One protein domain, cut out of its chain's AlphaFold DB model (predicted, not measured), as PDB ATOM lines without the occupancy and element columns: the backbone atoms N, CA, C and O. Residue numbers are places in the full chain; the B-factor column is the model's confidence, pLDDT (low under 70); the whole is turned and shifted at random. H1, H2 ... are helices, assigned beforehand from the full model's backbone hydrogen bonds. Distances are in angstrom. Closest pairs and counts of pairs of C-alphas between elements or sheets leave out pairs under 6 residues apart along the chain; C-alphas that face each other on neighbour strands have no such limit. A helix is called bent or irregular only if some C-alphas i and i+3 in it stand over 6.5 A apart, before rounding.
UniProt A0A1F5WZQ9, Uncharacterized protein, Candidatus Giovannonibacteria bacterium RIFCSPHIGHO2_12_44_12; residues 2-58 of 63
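AT A GLANCE: This is residues 2 to 58 of the 63 residues of an uncharacterized protein of Candidatus Giovannonibacteria bacterium RIFCSPHIGHO2_12_44_12 (UniProt A0A1F5WZQ9). One long helix, H2, makes the length of a rod, and a shorter helix folds back beneath each of its two ends: H1 beside its first part, as a loosely closed helical hairpin, and the short H3 at a corner by its last residues. H1 and H3 have no contact with each other. The printed part has 57 residues, with three named helices in the order H1, H2, H3 and no named strand; the class is all helix. It is only just loose, close to extended, with a radius of gyration of the C-alphas of 15.2 A and spans of 46 by 17 by 15 A.

IN THESE COORDINATES: H2, residues 19 to 48, is 41.0 A long and begins at C-alpha 19 (239.976, 190.233, 325.099). It has a kink of 30 degrees near residue 27 and is only just irregular: C-alphas 23 and 26 are 6.7 A apart. H1, residues 2 to 15, is 19.8 A long, from C-alpha 2 at (234.020, 210.115, 324.784). H3, residues 50 to 58, is 12.7 A long and ends at C-alpha 58 (219.257, 218.098, 317.541).

HOW THE PARTS SIT: H1 and H2 form a helical hairpin, at a shallow tilt of 15 degrees, opposite ways. They touch through residues 10 to 13 of H1 and 19 to 22 of H2 alone; the closest C-alphas, of Thr 13 and Ala 21, are 6.4 A apart. H2 and H3 only just touch, with 3 pairs of C-alphas within 8 A, and touch only at the corner by their link; H2 does so with residues 44 to 45 alone. Their closest C-alphas, of Glu 45 and Phe 52, are 6.1 A apart. They run opposite ways at a steep tilt of 37 degrees, only just past shallow. H1 and H3 are apart. Every O i to N i+4 pair is within hydrogen-bond range in H1, against 20 of 26 in H2 and 4 of 5 in H3.

THE WHOLE: The C-alphas farthest apart, of Asn 17 and Glu 50, are 45.7 A apart. Residues 46 to 51, of which 46 to 48 belong to H2, stand free. The printed part has no cut, and both links are tight. The mean pLDDT of the printed part is 77.4; residues 2 to 3 are under 70.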
ATOM      1  N   TYR A   2     234.293 211.469 324.268       65.88
ATOM      2  CA  TYR A   2     234.020 210.115 324.784       65.88
ATOM      3  C   TYR A   2     234.234 208.986 323.765       65.88
ATOM      4  O   TYR A   2     234.824 207.969 324.113       65.88
ATOM      5  N   VAL A   3     233.857 209.201 322.497       65.75
ATOM      6  CA  VAL A   3     234.117 208.254 321.392       65.75
ATOM      7  C   VAL A   3     235.617 208.016 321.184       65.75
ATOM      8  O   VAL A   3     236.043 206.894 320.933       65.75
ATOM      9  N   SER A   4     236.441 209.058 321.336       72.25
ATOM     10  CA  SER A   4     237.900 208.941 321.248       72.25
ATOM     11  C   SER A   4     238.459 208.101 322.400       72.25
ATOM     12  O   SER A   4     239.328 207.270 322.170       72.25
ATOM     13  N   PHE A   5     237.926 208.252 323.618       75.94
ATOM     14  CA  PHE A   5     238.327 207.422 324.757       75.94
ATOM     15  C   PHE A   5     237.923 205.956 324.603       75.94
ATOM     16  O   PHE A   5     238.727 205.082 324.918       75.94
ATOM     17  N   THR A   6     236.730 205.657 324.079       72.06
ATOM     18  CA  THR A   6     236.348 204.268 323.780       72.06
ATOM     19  C   THR A   6     237.202 203.659 322.674       72.06
ATOM     20  O   THR A   6     237.581 202.495 322.786       72.06
ATOM     21  N   LEU A   7     237.576 204.435 321.652       77.81
ATOM     22  CA  LEU A   7     238.511 203.996 320.608       77.81
ATOM     23  C   LEU A   7     239.913 203.712 321.163       77.81
ATOM     24  O   LEU A   7     240.495 202.682 320.834       77.81
ATOM     25  N   ILE A   8     240.434 204.578 322.037       80.25
ATOM     26  CA  ILE A   8     241.727 204.368 322.706       80.25
ATOM     27  C   ILE A   8     241.670 203.126 323.602       80.25
ATOM     28  O   ILE A   8     242.582 202.304 323.560       80.25
ATOM     29  N   TYR A   9     240.590 202.939 324.365       76.75
ATOM     30  CA  TYR A   9     240.415 201.753 325.202       76.75
ATOM     31  C   TYR A   9     240.386 200.468 324.365       76.75
ATOM     32  O   TYR A   9     241.048 199.490 324.711       76.75
ATOM     33  N   LEU A  10     239.668 200.474 323.236       76.56
ATOM     34  CA  LEU A  10     239.662 199.366 322.278       76.56
ATOM     35  C   LEU A  10     241.061 199.099 321.715       76.56
ATOM     36  O   LEU A  10     241.501 197.952 321.719       76.56
ATOM     37  N   ALA A  11     241.780 200.142 321.294       81.06
ATOM     38  CA  ALA A  11     243.132 200.015 320.756       81.06
ATOM     39  C   ALA A  11     244.100 199.384 321.771       81.06
ATOM     40  O   ALA A  11     244.838 198.467 321.424       81.06
ATOM     41  N   VAL A  12     244.046 199.811 323.037       80.81
ATOM     42  CA  VAL A  12     244.849 199.233 324.128       80.81
ATOM     43  C   VAL A  12     244.436 197.785 324.400       80.81
ATOM     44  O   VAL A  12     245.283 196.904 324.490       80.81
ATOM     45  N   THR A  13     243.136 197.502 324.462       80.62
ATOM     46  CA  THR A  13     242.623 196.144 324.711       80.62
ATOM     47  C   THR A  13     243.112 195.145 323.657       80.62
ATOM     48  O   THR A  13     243.527 194.035 323.994       80.62
ATOM     49  N   VAL A  14     243.111 195.561 322.387       80.50
ATOM     50  CA  VAL A  14     243.623 194.769 321.263       80.50
ATOM     51  C   VAL A  14     245.149 194.652 321.316       80.50
ATOM     52  O   VAL A  14     245.669 193.550 321.160       80.50
ATOM     53  N   ALA A  15     245.871 195.743 321.600       83.06
ATOM     54  CA  ALA A  15     247.335 195.747 321.677       83.06
ATOM     55  C   ALA A  15     247.891 194.789 322.746       83.06
ATOM     56  O   ALA A  15     248.938 194.181 322.543       83.06
ATOM     57  N   PHE A  16     247.180 194.619 323.863       82.12
ATOM     58  CA  PHE A  16     247.567 193.716 324.952       82.12
ATOM     59  C   PHE A  16     246.960 192.304 324.836       82.12
ATOM     60  O   PHE A  16     247.115 191.503 325.757       82.12
ATOM     61  N   ASN A  17     246.258 191.988 323.736       78.88
ATOM     62  CA  ASN A  17     245.516 190.732 323.537       78.88
ATOM     63  C   ASN A  17     244.584 190.378 324.720       78.88
ATOM     64  O   ASN A  17     244.313 189.216 325.027       78.88
ATOM     65  N   ALA A  18     244.097 191.401 325.420       74.00
ATOM     66  CA  ALA A  18     243.349 191.271 326.657       74.00
ATOM     67  C   ALA A  18     241.847 191.254 326.356       74.00
ATOM     68  O   ALA A  18     241.100 192.086 326.856       74.00
ATOM     69  N   LEU A  19     241.383 190.305 325.535       71.56
ATOM     70  CA  LEU A  19     239.976 190.233 325.099       71.56
ATOM     71  C   LEU A  19     238.978 190.161 326.270       71.56
ATOM     72  O   LEU A  19     237.844 190.607 326.143       71.56
ATOM     73  N   TRP A  20     239.401 189.680 327.441       77.94
ATOM     74  CA  TRP A  20     238.603 189.710 328.669       77.94
ATOM     75  C   TRP A  20     238.332 191.136 329.189       77.94
ATOM     76  O   TRP A  20     237.301 191.369 329.812       77.94
ATOM     77  N   ALA A  21     239.178 192.123 328.880       71.62
ATOM     78  CA  ALA A  21     238.949 193.530 329.216       71.62
ATOM     79  C   ALA A  21     237.769 194.143 328.435       71.62
ATOM     80  O   ALA A  21     237.228 195.176 328.840       71.62
ATOM     81  N   VAL A  22     237.304 193.479 327.368       71.88
ATOM     82  CA  VAL A  22     236.051 193.823 326.676       71.88
ATOM     83  C   VAL A  22     234.840 193.585 327.581       71.88
ATOM     84  O   VAL A  22     233.875 194.333 327.492       71.88
ATOM     85  N   PHE A  23     234.887 192.641 328.528       78.94
ATOM     86  CA  PHE A  23     233.805 192.493 329.513       78.94
ATOM     87  C   PHE A  23     233.684 193.703 330.446       78.94
ATOM     88  O   PHE A  23     232.596 193.980 330.949       78.94
ATOM     89  N   PHE A  24     234.764 194.466 330.637       76.75
ATOM     90  CA  PHE A  24     234.737 195.700 331.421       76.75
ATOM     91  C   PHE A  24     234.275 196.917 330.612       76.75
ATOM     92  O   PHE A  24     233.875 197.909 331.219       76.75
ATOM     93  N   LEU A  25     234.248 196.855 329.272       74.19
ATOM     94  CA  LEU A  25     233.715 197.941 328.437       74.19
ATOM     95  C   LEU A  25     232.307 198.384 328.845       74.19
ATOM     96  O   LEU A  25     232.139 199.581 329.062       74.19
ATOM     97  N   PRO A  26     231.302 197.496 328.987       78.81
ATOM     98  CA  PRO A  26     229.965 197.922 329.389       78.81
ATOM     99  C   PRO A  26     229.956 198.589 330.769       78.81
ATOM    100  O   PRO A  26     229.247 199.573 330.953       78.81
ATOM    101  N   ILE A  27     230.790 198.131 331.709       80.88
ATOM    102  CA  ILE A  27     230.928 198.752 333.036       80.88
ATOM    103  C   ILE A  27     231.513 200.160 332.910       80.88
ATOM    104  O   ILE A  27     230.956 201.111 333.457       80.88
ATOM    105  N   ILE A  28     232.602 200.323 332.161       77.50
ATOM    106  CA  ILE A  28     233.261 201.620 331.950       77.50
ATOM    107  C   ILE A  28     232.322 202.586 331.229       77.50
ATOM    108  O   ILE A  28     232.188 203.740 331.628       77.50
ATOM    109  N   PHE A  29     231.622 202.103 330.206       78.12
ATOM    110  CA  PHE A  29     230.656 202.879 329.441       78.12
ATOM    111  C   PHE A  29     229.493 203.341 330.321       78.12
ATOM    112  O   PHE A  29     229.116 204.510 330.280       78.12
ATOM    113  N   TYR A  30     228.974 202.455 331.175       80.19
ATOM    114  CA  TYR A  30     227.931 202.792 332.141       80.19
ATOM    115  C   TYR A  30     228.428 203.815 333.166       80.19
ATOM    116  O   TYR A  30     227.744 204.799 333.439       80.19
ATOM    117  N   THR A  31     229.643 203.634 333.684       78.69
ATOM    118  CA  THR A  31     230.253 204.540 334.668       78.69
ATOM    119  C   THR A  31     230.490 205.927 334.078       78.69
ATOM    120  O   THR A  31     230.188 206.928 334.721       78.69
ATOM    121  N   LEU A  32     230.958 206.014 332.831       76.81
ATOM    122  CA  LEU A  32     231.114 207.284 332.122       76.81
ATOM    123  C   LEU A  32     229.761 207.930 331.820       76.81
ATOM    124  O   LEU A  32     229.591 209.127 332.042       76.81
ATOM    125  N   HIS A  33     228.780 207.153 331.359       78.25
ATOM    126  CA  HIS A  33     227.466 207.687 331.018       78.25
ATOM    127  C   HIS A  33     226.718 208.216 332.243       78.25
ATOM    128  O   HIS A  33     226.270 209.363 332.261       78.25
ATOM    129  N   TYR A  34     226.625 207.407 333.295       77.31
ATOM    130  CA  TYR A  34     225.895 207.782 334.499       77.31
ATOM    131  C   TYR A  34     226.698 208.700 335.421       77.31
ATOM    132  O   TYR A  34     226.137 209.614 336.022       77.31
ATOM    133  N   GLY A  35     228.005 208.472 335.534       77.12
ATOM    134  CA  GLY A  35     228.872 209.217 336.439       77.12
ATOM    135  C   GLY A  35     229.342 210.557 335.884       77.12
ATOM    136  O   GLY A  35     229.523 211.486 336.667       77.12
ATOM    137  N   VAL A  36     229.524 210.680 334.567       74.81
ATOM    138  CA  VAL A  36     230.089 211.892 333.953       74.81
ATOM    139  C   VAL A  36     229.072 212.572 333.046       74.81
ATOM    140  O   VAL A  36     228.690 213.700 333.337       74.81
ATOM    141  N   ILE A  37     228.548 211.881 332.026       76.88
ATOM    142  CA  ILE A  37     227.694 212.501 330.996       76.88
ATOM    143  C   ILE A  37     226.421 213.101 331.605       76.88
ATOM    144  O   ILE A  37     226.105 214.254 331.333       76.88
ATOM    145  N   LEU A  38     225.705 212.371 332.466       78.38
ATOM    146  CA  LEU A  38     224.482 212.898 333.094       78.38
ATOM    147  C   LEU A  38     224.745 214.087 334.028       78.38
ATOM    148  O   LEU A  38     223.918 214.996 334.117       78.38
ATOM    149  N   ARG A  39     225.877 214.089 334.741       79.62
ATOM    150  CA  ARG A  39     226.253 215.204 335.624       79.62
ATOM    151  C   ARG A  39     226.654 216.427 334.818       79.62
ATOM    152  O   ARG A  39     226.232 217.530 335.147       79.62
ATOM    153  N   GLU A  40     227.435 216.217 333.770       80.75
ATOM    154  CA  GLU A  40     227.895 217.264 332.868       80.75
ATOM    155  C   GLU A  40     226.725 217.876 332.091       80.75
ATOM    156  O   GLU A  40     226.611 219.095 332.037       80.75
ATOM    157  N   GLU A  41     225.777 217.066 331.608       78.31
ATOM    158  CA  GLU A  41     224.541 217.568 331.001       78.31
ATOM    159  C   GLU A  41     223.698 218.375 331.987       78.31
ATOM    160  O   GLU A  41     223.222 219.438 331.615       78.31
ATOM    161  N   LYS A  42     223.533 217.929 333.241       80.94
ATOM    162  CA  LYS A  42     222.823 218.726 334.259       80.94
ATOM    163  C   LYS A  42     223.508 220.064 334.523       80.94
ATOM    164  O   LYS A  42     222.836 221.070 334.728       80.94
ATOM    165  N   TYR A  43     224.837 220.072 334.541       82.25
ATOM    166  CA  TYR A  43     225.614 221.287 334.748       82.25
ATOM    167  C   TYR A  43     225.480 222.243 333.556       82.25
ATOM    168  O   TYR A  43     225.260 223.439 333.735       82.25
ATOM    169  N   LEU A  44     225.541 221.712 332.335       78.81
ATOM    170  CA  LEU A  44     225.350 222.474 331.104       78.81
ATOM    171  C   LEU A  44     223.907 222.968 330.956       78.81
ATOM    172  O   LEU A  44     223.712 224.112 330.571       78.81
ATOM    173  N   GLU A  45     222.901 222.181 331.337       81.62
ATOM    174  CA  GLU A  45     221.499 222.619 331.391       81.62
ATOM    175  C   GLU A  45     221.303 223.746 332.411       81.62
ATOM    176  O   GLU A  45     220.586 224.700 332.129       81.62
ATOM    177  N   ALA A  46     221.976 223.695 333.563       81.44
ATOM    178  CA  ALA A  46     221.926 224.777 334.544       81.44
ATOM    179  C   ALA A  46     222.658 226.048 334.072       81.44
ATOM    180  O   ALA A  46     222.253 227.151 334.427       81.44
ATOM    181  N   THR A  47     223.727 225.901 333.281       83.19
ATOM    182  CA  THR A  47     224.576 227.028 332.855       83.19
ATOM    183  C   THR A  47     224.083 227.685 331.560       83.19
ATOM    184  O   THR A  47     224.137 228.903 331.434       83.19
ATOM    185  N   LEU A  48     223.606 226.892 330.596       78.81
ATOM    186  CA  LEU A  48     223.165 227.341 329.266       78.81
ATOM    187  C   LEU A  48     221.639 227.293 329.075       78.81
ATOM    188  O   LEU A  48     221.125 227.856 328.110       78.81
ATOM    189  N   GLY A  49     220.894 226.627 329.962       78.88
ATOM    190  CA  GLY A  49     219.432 226.635 329.944       78.88
ATOM    191  C   GLY A  49     218.816 226.067 328.660       78.88
ATOM    192  O   GLY A  49     219.211 225.014 328.150       78.88
ATOM    193  N   GLU A  50     217.809 226.767 328.132       75.12
ATOM    194  CA  GLU A  50     217.019 226.319 326.975       75.12
ATOM    195  C   GLU A  50     217.815 226.184 325.670       75.12
ATOM    196  O   GLU A  50     217.457 225.364 324.817       75.12
ATOM    197  N   GLU A  51     218.886 226.959 325.489       76.62
ATOM    198  CA  GLU A  51     219.713 226.885 324.278       76.62
ATOM    199  C   GLU A  51     220.393 225.517 324.164       76.62
ATOM    200  O   GLU A  51     220.400 224.892 323.098       76.62
ATOM    201  N   PHE A  52     220.868 224.999 325.298       75.38
ATOM    202  CA  PHE A  52     221.468 223.675 325.370       75.38
ATOM    203  C   PHE A  52     220.432 222.564 325.179       75.38
ATOM    204  O   PHE A  52     220.719 221.589 324.490       75.38
ATOM    205  N   LEU A  53     219.202 222.724 325.683       74.38
ATOM    206  CA  LEU A  53     218.111 221.767 325.447       74.38
ATOM    207  C   LEU A  53     217.735 221.664 323.960       74.38
ATOM    208  O   LEU A  53     217.572 220.557 323.441       74.38
ATOM    209  N   LYS A  54     217.660 222.795 323.245       79.00
ATOM    210  CA  LYS A  54     217.409 222.812 321.790       79.00
ATOM    211  C   LYS A  54     218.559 222.192 320.997       79.00
ATOM    212  O   LYS A  54     218.311 221.505 320.006       79.00
ATOM    213  N   TYR A  55     219.801 222.404 321.432       77.50
ATOM    214  CA  TYR A  55     220.977 221.786 320.822       77.50
ATOM    215  C   TYR A  55     221.019 220.267 321.069       77.50
ATOM    216  O   TYR A  55     221.163 219.483 320.130       77.50
ATOM    217  N   LYS A  56     220.781 219.840 322.312       73.38
ATOM    218  CA  LYS A  56     220.717 218.437 322.746       73.38
ATOM    219  C   LYS A  56     219.608 217.646 322.050       73.38
ATOM    220  O   LYS A  56     219.784 216.466 321.776       73.38
ATOM    221  N   ALA A  57     218.488 218.286 321.710       77.31
ATOM    222  CA  ALA A  57     217.428 217.659 320.917       77.31
ATOM    223  C   ALA A  57     217.836 217.404 319.452       77.31
ATOM    224  O   ALA A  57     217.247 216.555 318.784       77.31
ATOM    225  N   ARG A  58     218.827 218.144 318.943       77.50
ATOM    226  CA  ARG A  58     219.257 218.098 317.541       77.50
ATOM    227  C   ARG A  58     220.464 217.180 317.319       77.50
ATOM    228  O   ARG A  58     220.640 216.682 316.209       77.50
TER     229      ARG A  58